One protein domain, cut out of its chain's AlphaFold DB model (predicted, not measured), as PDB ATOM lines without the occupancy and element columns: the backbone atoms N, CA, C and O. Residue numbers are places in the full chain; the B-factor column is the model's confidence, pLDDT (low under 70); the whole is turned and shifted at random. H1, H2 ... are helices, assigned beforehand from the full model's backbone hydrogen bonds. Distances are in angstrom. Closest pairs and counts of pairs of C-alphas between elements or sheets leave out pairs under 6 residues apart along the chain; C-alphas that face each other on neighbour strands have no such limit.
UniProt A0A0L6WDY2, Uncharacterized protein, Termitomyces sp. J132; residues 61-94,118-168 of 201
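AT A GLANCE: This is residues 61 to 94 and 118 to 168 of the 201 residues of an uncharacterized protein of Termitomyces sp. J132 (UniProt A0A0L6WDY2). Look for H7 as the core: H2 crosses it on one side, short H5 packs on the other, and H6 makes a corner with its first part, while residues 87 to 94, including H3, stick out as a free arm. H1 lies on H2's side of H7, and residues 160 to 168 after H7 loop out and fold back. The printed part has 85 residues, with seven named helices, H1 to H7 in order, and no named strand: all helix. It is compact, with a radius of gyration of the C-alphas of 13.0 A and spans of 35 by 28 by 22 A.

IN THESE COORDINATES: Find C-alpha 63 at (299.344, 357.344, 356.629), where H1 begins, residues 63 to 67. H2, residues 70 to 80, runs 15.1 A, and H3, residues 87 to 93, runs 10.2 A. Past the cut, find H4, residues 118 to 125, 9.6 A; H5, residues 128 to 132; and H6, residues 140 to 144. H7, residues 146 to 159, runs 19.9 A to C-alpha 159 at (286.662, 359.111, 338.053).

HOW THE PARTS SIT: Start at the hub, H7, which touches four helices. With residues 152 to 157 alone it touches H2, closest at the C-alphas of Ile 72 and Leu 156, 6.6 A, at a steep tilt of 65 degrees, opposite ways. H5 touches it, closest at the C-alphas of Leu 131 and Ala 151, 5.5 A. H6 and H7 touch only at the corner, closest at the C-alphas of Thr 142 and Gly 148, 4.4 A. H1 only just touches H7, with 3 pairs of C-alphas within 8 A, the closest His 64 and Thr 150, 7.1 A. H4 is close but not clearly touching H7; the closest C-alphas, Thr 124 and Ser 159, are 5.3 A apart. In H1, H2, H3, H4, H5 and H7 every O i to N i+4 pair is within hydrogen-bond range; in H6 0 of 1 is, beside 2 of 2 O i to N i+3 pairs.

THE WHOLE: The farthest C-alphas, Val 94 and Glu 133, are 36.9 A apart. Residues 95 to 117 are not printed, and C-alphas 94 and 118 are 23.7 A apart across this cut. Of the links printed whole, none is long. Look for pLDDT under 70 at residues 82 to 94, 118 to 126, 138 to 141 and 165 to 166.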
ATOM      1  N   PRO A  61     295.093 355.746 362.543       78.44
ATOM      2  CA  PRO A  61     294.819 355.696 361.118       78.44
ATOM      3  C   PRO A  61     296.135 355.626 360.345       78.44
ATOM      4  O   PRO A  61     297.130 356.254 360.714       78.44
ATOM      5  N   ARG A  62     296.157 354.826 359.284       80.75
ATOM      6  CA  ARG A  62     297.359 354.673 358.465       80.75
ATOM      7  C   ARG A  62     297.639 355.949 357.683       80.75
ATOM      8  O   ARG A  62     296.744 356.745 357.412       80.75
ATOM      9  N   GLU A  63     298.890 356.114 357.272       80.12
ATOM     10  CA  GLU A  63     299.344 357.344 356.629       80.12
ATOM     11  C   GLU A  63     298.507 357.722 355.385       80.12
ATOM     12  O   GLU A  63     298.104 358.865 355.196       80.12
ATOM     13  N   HIS A  64     298.176 356.734 354.555       74.81
ATOM     14  CA  HIS A  64     297.371 356.927 353.346       74.81
ATOM     15  C   HIS A  64     295.903 357.283 353.641       74.81
ATOM     16  O   HIS A  64     295.244 357.871 352.791       74.81
ATOM     17  N   VAL A  65     295.394 356.955 354.835       71.44
ATOM     18  CA  VAL A  65     294.042 357.332 355.267       71.44
ATOM     19  C   VAL A  65     293.994 358.812 355.634       71.44
ATOM     20  O   VAL A  65     293.065 359.498 355.229       71.44
ATOM     21  N   TRP A  66     294.994 359.319 356.363       76.38
ATOM     22  CA  TRP A  66     294.977 360.718 356.814       76.38
ATOM     23  C   TRP A  66     295.294 361.713 355.689       76.38
ATOM     24  O   TRP A  66     294.771 362.824 355.692       76.38
ATOM     25  N   LYS A  67     296.140 361.321 354.724       81.81
ATOM     26  CA  LYS A  67     296.492 362.164 353.569       81.81
ATOM     27  C   LYS A  67     295.346 362.293 352.568       81.81
ATOM     28  O   LYS A  67     295.258 363.297 351.864       81.81
ATOM     29  N   ALA A  68     294.478 361.284 352.490       81.06
ATOM     30  CA  ALA A  68     293.311 361.329 351.627       81.06
ATOM     31  C   ALA A  68     292.288 362.324 352.200       81.06
ATOM     32  O   ALA A  68     291.955 362.261 353.385       81.06
ATOM     33  N   PRO A  69     291.724 363.229 351.389       85.06
ATOM     34  CA  PRO A  69     290.676 364.091 351.898       85.06
ATOM     35  C   PRO A  69     289.433 363.268 352.268       85.06
ATOM     36  O   PRO A  69     289.076 362.329 351.555       85.06
ATOM     37  N   TRP A  70     288.719 363.692 353.314       82.56
ATOM     38  CA  TRP A  70     287.606 362.958 353.939       82.56
ATOM     39  C   TRP A  70     286.599 362.310 352.971       82.56
ATOM     40  O   TRP A  70     286.231 361.150 353.120       82.56
ATOM     41  N   GLU A  71     286.184 363.035 351.932       84.56
ATOM     42  CA  GLU A  71     285.247 362.537 350.915       84.56
ATOM     43  C   GLU A  71     285.749 361.282 350.177       84.56
ATOM     44  O   GLU A  71     284.966 360.398 349.842       84.56
ATOM     45  N   ILE A  72     287.055 361.193 349.920       86.38
ATOM     46  CA  ILE A  72     287.663 360.025 349.272       86.38
ATOM     47  C   ILE A  72     287.829 358.904 350.274       86.38
ATOM     48  O   ILE A  72     287.598 357.757 349.923       86.38
ATOM     49  N   PHE A  73     288.168 359.222 351.523       85.12
ATOM     50  CA  PHE A  73     288.222 358.221 352.580       85.12
ATOM     51  C   PHE A  73     286.867 357.522 352.773       85.12
ATOM     52  O   PHE A  73     286.819 356.296 352.868       85.12
ATOM     53  N   SER A  74     285.765 358.277 352.755       84.81
ATOM     54  CA  SER A  74     284.409 357.716 352.823       84.81
ATOM     55  C   SER A  74     284.128 356.763 351.653       84.81
ATOM     56  O   SER A  74     283.740 355.615 351.863       84.81
ATOM     57  N   ARG A  75     284.437 357.184 350.421       84.81
ATOM     58  CA  ARG A  75     284.269 356.356 349.212       84.81
ATOM     59  C   ARG A  75     285.188 355.133 349.183       84.81
ATOM     60  O   ARG A  75     284.781 354.053 348.777       84.81
ATOM     61  N   LEU A  76     286.418 355.269 349.664       83.94
ATOM     62  CA  LEU A  76     287.357 354.161 349.820       83.94
ATOM     63  C   LEU A  76     286.848 353.149 350.852       83.94
ATOM     64  O   LEU A  76     286.979 351.944 350.654       83.94
ATOM     65  N   THR A  77     286.244 353.633 351.938       80.94
ATOM     66  CA  THR A  77     285.607 352.782 352.949       80.94
ATOM     67  C   THR A  77     284.439 352.020 352.337       80.94
ATOM     68  O   THR A  77     284.393 350.807 352.487       80.94
ATOM     69  N   GLN A  78     283.584 352.692 351.561       81.56
ATOM     70  CA  GLN A  78     282.502 352.061 350.795       81.56
ATOM     71  C   GLN A  78     283.013 350.949 349.865       81.56
ATOM     72  O   GLN A  78     282.486 349.838 349.889       81.56
ATOM     73  N   CYS A  79     284.098 351.201 349.120       78.31
ATOM     74  CA  CYS A  79     284.732 350.182 348.277       78.31
ATOM     75  C   CYS A  79     285.189 348.973 349.111       78.31
ATOM     76  O   CYS A  79     284.906 347.828 348.767       78.31
ATOM     77  N   ARG A  80     285.859 349.212 350.247       76.62
ATOM     78  CA  ARG A  80     286.369 348.141 351.120       76.62
ATOM     79  C   ARG A  80     285.267 347.353 351.820       76.62
ATOM     80  O   ARG A  80     285.458 346.168 352.064       76.62
ATOM     81  N   THR A  81     284.137 347.983 352.134       72.31
ATOM     82  CA  THR A  81     282.976 347.323 352.746       72.31
ATOM     83  C   THR A  81     282.048 346.677 351.727       72.31
ATOM     84  O   THR A  81     280.996 346.170 352.115       72.31
ATOM     85  N   LYS A  82     282.403 346.710 350.432       69.38
ATOM     86  CA  LYS A  82     281.511 346.335 349.325       69.38
ATOM     87  C   LYS A  82     280.149 347.038 349.432       69.38
ATOM     88  O   LYS A  82     279.126 346.501 349.024       69.38
ATOM     89  N   HIS A  83     280.122 348.235 350.019       66.69
ATOM     90  CA  HIS A  83     278.963 349.119 349.987       66.69
ATOM     91  C   HIS A  83     279.053 349.922 348.709       66.69
ATOM     92  O   HIS A  83     279.447 351.085 348.692       66.69
ATOM     93  N   GLU A  84     278.763 349.241 347.614       56.53
ATOM     94  CA  GLU A  84     278.694 349.888 346.327       56.53
ATOM     95  C   GLU A  84     277.491 350.847 346.336       56.53
ATOM     96  O   GLU A  84     276.434 350.545 346.895       56.53
ATOM     97  N   PHE A  85     277.654 352.040 345.762       53.38
ATOM     98  CA  PHE A  85     276.535 352.952 345.515       53.38
ATOM     99  C   PHE A  85     275.732 352.372 344.345       53.38
ATOM    100  O   PHE A  85     275.805 352.860 343.219       53.38
ATOM    101  N   ILE A  86     275.047 351.255 344.588       54.25
ATOM    102  CA  ILE A  86     274.248 350.584 343.573       54.25
ATOM    103  C   ILE A  86     272.984 351.418 343.406       54.25
ATOM    104  O   ILE A  86     272.292 351.728 344.378       54.25
ATOM    105  N   VAL A  87     272.661 351.773 342.165       49.78
ATOM    106  CA  VAL A  87     271.380 352.400 341.806       49.78
ATOM    107  C   VAL A  87     270.200 351.595 342.379       49.78
ATOM    108  O   VAL A  87     269.190 352.178 342.771       49.78
ATOM    109  N   GLU A  88     270.383 350.279 342.530       47.66
ATOM    110  CA  GLU A  88     269.465 349.333 343.176       47.66
ATOM    111  C   GLU A  88     269.134 349.660 344.640       47.66
ATOM    112  O   GLU A  88     268.014 349.415 345.086       47.66
ATOM    113  N   TYR A  89     270.069 350.236 345.405       55.78
ATOM    114  CA  TYR A  89     269.800 350.658 346.782       55.78
ATOM    115  C   TYR A  89     268.778 351.798 346.806       55.78
ATOM    116  O   TYR A  89     267.825 351.766 347.578       55.78
ATOM    117  N   TYR A  90     268.919 352.792 345.928       50.09
ATOM    118  CA  TYR A  90     267.974 353.910 345.876       50.09
ATOM    119  C   TYR A  90     266.625 353.503 345.284       50.09
ATOM    120  O   TYR A  90     265.600 353.978 345.768       50.09
ATOM    121  N   THR A  91     266.585 352.592 344.305       52.94
ATOM    122  CA  THR A  91     265.302 352.063 343.812       52.94
ATOM    123  C   THR A  91     264.570 351.222 344.854       52.94
ATOM    124  O   THR A  91     263.345 351.260 344.877       52.94
ATOM    125  N   ARG A  92     265.281 350.502 345.735       47.22
ATOM    126  CA  ARG A  92     264.657 349.706 346.806       47.22
ATOM    127  C   ARG A  92     264.294 350.515 348.049       47.22
ATOM    128  O   ARG A  92     263.225 350.304 348.609       47.22
ATOM    129  N   PHE A  93     265.168 351.415 348.494       45.31
ATOM    130  CA  PHE A  93     265.070 352.032 349.823       45.31
ATOM    131  C   PHE A  93     264.709 353.520 349.806       45.31
ATOM    132  O   PHE A  93     264.348 354.059 350.850       45.31
ATOM    133  N   VAL A  94     264.763 354.197 348.651       55.09
ATOM    134  CA  VAL A  94     264.358 355.610 348.528       55.09
ATOM    135  C   VAL A  94     263.475 355.826 347.283       55.09
ATOM    136  O   VAL A  94     263.848 356.581 346.382       55.09
ATOM    137  N   ASP A 118     276.273 352.726 329.762       40.66
ATOM    138  CA  ASP A 118     277.498 352.877 328.987       40.66
ATOM    139  C   ASP A 118     278.182 354.231 329.204       40.66
ATOM    140  O   ASP A 118     279.392 354.266 329.327       40.66
ATOM    141  N   THR A 119     277.505 355.376 329.342       45.97
ATOM    142  CA  THR A 119     278.242 356.663 329.436       45.97
ATOM    143  C   THR A 119     278.915 356.897 330.796       45.97
ATOM    144  O   THR A 119     279.991 357.501 330.873       45.97
ATOM    145  N   VAL A 120     278.284 356.441 331.882       44.69
ATOM    146  CA  VAL A 120     278.820 356.532 333.254       44.69
ATOM    147  C   VAL A 120     279.853 355.432 333.492       44.69
ATOM    148  O   VAL A 120     280.933 355.714 334.021       44.69
ATOM    149  N   GLN A 121     279.575 354.207 333.035       49.66
ATOM    150  CA  GLN A 121     280.549 353.120 333.067       49.66
ATOM    151  C   GLN A 121     281.751 353.433 332.174       49.66
ATOM    152  O   GLN A 121     282.864 353.291 332.667       49.66
ATOM    153  N   ASN A 122     281.576 353.984 330.964       49.44
ATOM    154  CA  ASN A 122     282.678 354.343 330.055       49.44
ATOM    155  C   ASN A 122     283.610 355.410 330.643       49.44
ATOM    156  O   ASN A 122     284.828 355.266 330.572       49.44
ATOM    157  N   LYS A 123     283.082 356.457 331.297       57.84
ATOM    158  CA  LYS A 123     283.932 357.468 331.965       57.84
ATOM    159  C   LYS A 123     284.741 356.886 333.118       57.84
ATOM    160  O   LYS A 123     285.886 357.273 333.336       57.84
ATOM    161  N   THR A 124     284.144 355.956 333.851       60.09
ATOM    162  CA  THR A 124     284.808 355.276 334.964       60.09
ATOM    163  C   THR A 124     285.830 354.253 334.447       60.09
ATOM    164  O   THR A 124     286.913 354.120 335.015       60.09
ATOM    165  N   TRP A 125     285.535 353.610 333.312       60.34
ATOM    166  CA  TRP A 125     286.392 352.650 332.613       60.34
ATOM    167  C   TRP A 125     287.695 353.263 332.108       60.34
ATOM    168  O   TRP A 125     288.740 352.644 332.266       60.34
ATOM    169  N   ILE A 126     287.676 354.500 331.599       68.12
ATOM    170  CA  ILE A 126     288.898 355.202 331.149       68.12
ATOM    171  C   ILE A 126     289.931 355.323 332.283       68.12
ATOM    172  O   ILE A 126     291.135 355.372 332.048       68.12
ATOM    173  N   HIS A 127     289.477 355.347 333.536       74.00
ATOM    174  CA  HIS A 127     290.355 355.436 334.697       74.00
ATOM    175  C   HIS A 127     290.748 354.075 335.285       74.00
ATOM    176  O   HIS A 127     291.568 354.060 336.203       74.00
ATOM    177  N   ARG A 128     290.239 352.943 334.767       75.56
ATOM    178  CA  ARG A 128     290.643 351.599 335.226       75.56
ATOM    179  C   ARG A 128     292.125 351.328 335.020       75.56
ATOM    180  O   ARG A 128     292.693 350.600 335.822       75.56
ATOM    181  N   GLU A 129     292.759 351.958 334.036       76.06
ATOM    182  CA  GLU A 129     294.207 351.829 333.838       76.06
ATOM    183  C   GLU A 129     295.014 352.278 335.069       76.06
ATOM    184  O   GLU A 129     296.041 351.691 335.384       76.06
ATOM    185  N   ILE A 130     294.495 353.223 335.863       80.38
ATOM    186  CA  ILE A 130     295.114 353.645 337.136       80.38
ATOM    187  C   ILE A 130     295.124 352.503 338.156       80.38
ATOM    188  O   ILE A 130     296.021 352.416 338.988       80.38
ATOM    189  N   LEU A 131     294.088 351.663 338.132       78.75
ATOM    190  CA  LEU A 131     293.999 350.495 338.997       78.75
ATOM    191  C   LEU A 131     294.838 349.341 338.432       78.75
ATOM    192  O   LEU A 131     295.534 348.696 339.209       78.75
ATOM    193  N   ARG A 132     294.847 349.149 337.102       81.69
ATOM    194  CA  ARG A 132     295.670 348.136 336.415       81.69
ATOM    195  C   ARG A 132     297.165 348.334 336.622       81.69
ATOM    196  O   ARG A 132     297.892 347.359 336.747       81.69
ATOM    197  N   GLU A 133     297.613 349.584 336.723       80.44
ATOM    198  CA  GLU A 133     299.003 349.917 337.059       80.44
ATOM    199  C   GLU A 133     299.418 349.368 338.438       80.44
ATOM    200  O   GLU A 133     300.585 349.052 338.655       80.44
ATOM    201  N   ALA A 134     298.478 349.249 339.380       76.94
ATOM    202  CA  ALA A 134     298.746 348.687 340.702       76.94
ATOM    203  C   ALA A 134     298.475 347.180 340.798       76.94
ATOM    204  O   ALA A 134     299.068 346.532 341.659       76.94
ATOM    205  N   ASP A 135     297.578 346.657 339.964       75.44
ATOM    206  CA  ASP A 135     297.277 345.233 339.815       75.44
ATOM    207  C   ASP A 135     296.506 344.988 338.526       75.44
ATOM    208  O   ASP A 135     295.389 345.480 338.332       75.44
ATOM    209  N   GLN A 136     297.117 344.189 337.666       73.75
ATOM    210  CA  GLN A 136     296.636 343.889 336.332       73.75
ATOM    211  C   GLN A 136     295.273 343.179 336.351       73.75
ATOM    212  O   GLN A 136     294.444 343.437 335.471       73.75
ATOM    213  N   ASP A 137     295.013 342.383 337.392       72.06
ATOM    214  CA  ASP A 137     293.793 341.588 337.540       72.06
ATOM    215  C   ASP A 137     292.654 342.359 338.222       72.06
ATOM    216  O   ASP A 137     291.511 341.895 338.252       72.06
ATOM    217  N   LEU A 138     292.936 343.577 338.712       68.25
ATOM    218  CA  LEU A 138     291.985 344.432 339.428       68.25
ATOM    219  C   LEU A 138     291.334 343.721 340.624       68.25
ATOM    220  O   LEU A 138     290.171 343.995 340.952       68.25
ATOM    221  N   ASP A 139     292.051 342.814 341.285       69.56
ATOM    222  CA  ASP A 139     291.483 342.084 342.404       69.56
ATOM    223  C   ASP A 139     291.387 342.998 343.630       69.56
ATOM    224  O   ASP A 139     292.228 343.858 343.901       69.56
ATOM    225  N   MET A 140     290.355 342.784 344.443       66.19
ATOM    226  CA  MET A 140     290.136 343.490 345.708       66.19
ATOM    227  C   MET A 140     291.277 343.272 346.713       66.19
ATOM    228  O   MET A 140     291.378 344.001 347.702       66.19
ATOM    229  N   GLU A 141     292.156 342.300 346.458       67.12
ATOM    230  CA  GLU A 141     293.406 342.095 347.187       67.12
ATOM    231  C   GLU A 141     294.334 343.312 347.159       67.12
ATOM    232  O   GLU A 141     295.044 343.575 348.137       67.12
ATOM    233  N   THR A 142     294.272 344.113 346.097       70.94
ATOM    234  CA  THR A 142     294.993 345.388 345.983       70.94
ATOM    235  C   THR A 142     294.724 346.342 347.127       70.94
ATOM    236  O   THR A 142     295.641 347.023 347.589       70.94
ATOM    237  N   LEU A 143     293.489 346.377 347.629       73.38
ATOM    238  CA  LEU A 143     293.081 347.242 348.738       73.38
ATOM    239  C   LEU A 143     293.710 346.822 350.074       73.38
ATOM    240  O   LEU A 143     293.675 347.590 351.039       73.38
ATOM    241  N   GLY A 144     294.310 345.632 350.132       76.38
ATOM    242  CA  GLY A 144     295.159 345.169 351.225       76.38
ATOM    243  C   GLY A 144     296.614 345.656 351.141       76.38
ATOM    244  O   GLY A 144     297.383 345.407 352.066       76.38
ATOM    245  N   SER A 145     297.005 346.366 350.076       83.50
ATOM    246  CA  SER A 145     298.371 346.858 349.854       83.50
ATOM    247  C   SER A 145     298.451 348.392 349.861       83.50
ATOM    248  O   SER A 145     297.478 349.100 349.592       83.50
ATOM    249  N   LYS A 146     299.634 348.950 350.167       85.38
ATOM    250  CA  LYS A 146     299.848 350.412 350.119       85.38
ATOM    251  C   LYS A 146     299.718 350.950 348.688       85.38
ATOM    252  O   LYS A 146     299.176 352.042 348.505       85.38
ATOM    253  N   ALA A 147     300.202 350.193 347.702       84.88
ATOM    254  CA  ALA A 147     300.128 350.543 346.286       84.88
ATOM    255  C   ALA A 147     298.674 350.590 345.802       84.88
ATOM    256  O   ALA A 147     298.227 351.633 345.330       84.88
ATOM    257  N   GLY A 148     297.900 349.529 346.037       85.25
ATOM    258  CA  GLY A 148     296.502 349.467 345.622       85.25
ATOM    259  C   GLY A 148     295.607 350.488 346.324       85.25
ATOM    260  O   GLY A 148     294.774 351.115 345.677       85.25
ATOM    261  N   LEU A 149     295.830 350.782 347.612       85.69
ATOM    262  CA  LEU A 149     295.124 351.887 348.275       85.69
ATOM    263  C   LEU A 149     295.449 353.250 347.647       85.69
ATOM    264  O   LEU A 149     294.563 354.087 347.495       85.69
ATOM    265  N   THR A 150     296.706 353.471 347.261       88.38
ATOM    266  CA  THR A 150     297.134 354.713 346.602       88.38
ATOM    267  C   THR A 150     296.532 354.830 345.201       88.38
ATOM    268  O   THR A 150     296.038 355.897 344.833       88.38
ATOM    269  N   ALA A 151     296.517 353.738 344.438       87.81
ATOM    270  CA  ALA A 151     295.875 353.674 343.130       87.81
ATOM    271  C   ALA A 151     294.363 353.903 343.229       87.81
ATOM    272  O   ALA A 151     293.822 354.723 342.491       87.81
ATOM    273  N   MET A 152     293.696 353.289 344.211       86.06
ATOM    274  CA  MET A 152     292.268 353.491 344.456       86.06
ATOM    275  C   MET A 152     291.948 354.946 344.808       86.06
ATOM    276  O   MET A 152     290.991 355.513 344.287       86.06
ATOM    277  N   ILE A 153     292.770 355.599 345.634       88.50
ATOM    278  CA  ILE A 153     292.617 357.031 345.932       88.50
ATOM    279  C   ILE A 153     292.700 357.865 344.646       88.50
ATOM    280  O   ILE A 153     291.791 358.652 344.374       88.50
ATOM    281  N   LYS A 154     293.738 357.657 343.823       88.81
ATOM    282  CA  LYS A 154     293.908 358.361 342.537       88.81
ATOM    283  C   LYS A 154     292.736 358.104 341.585       88.81
ATOM    284  O   LYS A 154     292.254 359.024 340.922       88.81
ATOM    285  N   PHE A 155     292.259 356.864 341.525       87.31
ATOM    286  CA  PHE A 155     291.101 356.479 340.730       87.31
ATOM    287  C   PHE A 155     289.839 357.225 341.178       87.31
ATOM    288  O   PHE A 155     289.165 357.832 340.348       87.31
ATOM    289  N   LEU A 156     289.539 357.251 342.479       86.81
ATOM    290  CA  LEU A 156     288.372 357.946 343.038       86.81
ATOM    291  C   LEU A 156     288.439 359.471 342.850       86.81
ATOM    292  O   LEU A 156     287.400 360.132 342.729       86.81
ATOM    293  N   GLU A 157     289.643 360.044 342.814       87.00
ATOM    294  CA  GLU A 157     289.865 361.462 342.506       87.00
ATOM    295  C   GLU A 157     289.480 361.814 341.076       87.00
ATOM    296  O   GLU A 157     288.774 362.808 340.857       87.00
ATOM    297  N   LYS A 158     289.948 361.000 340.123       85.19
ATOM    298  CA  LYS A 158     289.781 361.261 338.693       85.19
ATOM    299  C   LYS A 158     288.414 360.835 338.172       85.19
ATOM    300  O   LYS A 158     287.781 361.614 337.474       85.19
ATOM    301  N   SER A 159     287.930 359.656 338.558       80.44
ATOM    302  CA  SER A 159     286.662 359.111 338.053       80.44
ATOM    303  C   SER A 159     285.428 359.796 338.630       80.44
ATOM    304  O   SER A 159     284.400 359.869 337.966       80.44
ATOM    305  N   GLY A 160     285.498 360.280 339.874       77.56
ATOM    306  CA  GLY A 160     284.285 360.684 340.586       77.56
ATOM    307  C   GLY A 160     283.349 359.510 340.895       77.56
ATOM    308  O   GLY A 160     282.186 359.744 341.222       77.56
ATOM    309  N   ALA A 161     283.833 358.264 340.809       78.44
ATOM    310  CA  ALA A 161     283.066 357.083 341.179       78.44
ATOM    311  C   ALA A 161     282.510 357.216 342.606       78.44
ATOM    312  O   ALA A 161     283.117 357.873 343.466       78.44
ATOM    313  N   PHE A 162     281.345 356.604 342.836       73.25
ATOM    314  CA  PHE A 162     280.605 356.658 344.105       73.25
ATOM    315  C   PHE A 162     280.184 358.072 344.532       73.25
ATOM    316  O   PHE A 162     280.027 358.360 345.717       73.25
ATOM    317  N   THR A 163     280.001 358.981 343.571       72.69
ATOM    318  CA  THR A 163     279.377 360.289 343.813       72.69
ATOM    319  C   THR A 163     278.068 360.396 343.042       72.69
ATOM    320  O   THR A 163     277.961 359.890 341.928       72.69
ATOM    321  N   LYS A 164     277.081 361.116 343.598       70.81
ATOM    322  CA  LYS A 164     275.772 361.337 342.948       70.81
ATOM    323  C   LYS A 164     275.900 361.998 341.566       70.81
ATOM    324  O   LYS A 164     275.042 361.811 340.717       70.81
ATOM    325  N   THR A 165     276.957 362.781 341.344       66.75
ATOM    326  CA  THR A 165     277.185 363.520 340.093       66.75
ATOM    327  C   THR A 165     278.135 362.817 339.124       66.75
ATOM    328  O   THR A 165     278.217 363.241 337.974       66.75
ATOM    329  N   VAL A 166     278.866 361.788 339.572       69.25
ATOM    330  CA  VAL A 166     279.916 361.091 338.804       69.25
ATOM    331  C   VAL A 166     280.895 362.076 338.141       69.25
ATOM    332  O   VAL A 166     281.304 361.929 336.989       69.25
ATOM    333  N   LEU A 167     281.226 363.161 338.847       74.38
ATOM    334  CA  LEU A 167     282.160 364.168 338.353       74.38
ATOM    335  C   LEU A 167     283.505 364.053 339.069       74.38
ATOM    336  O   LEU A 167     283.523 363.864 340.289       74.38
ATOM    337  N   PRO A 168     284.625 364.276 338.352       77.69
ATOM    338  CA  PRO A 168     285.933 364.375 338.977       77.69
ATOM    339  C   PRO A 168     285.907 365.402 340.104       77.69
ATOM    340  O   PRO A 168     285.283 366.468 339.989       77.69
TER     341      PRO A 168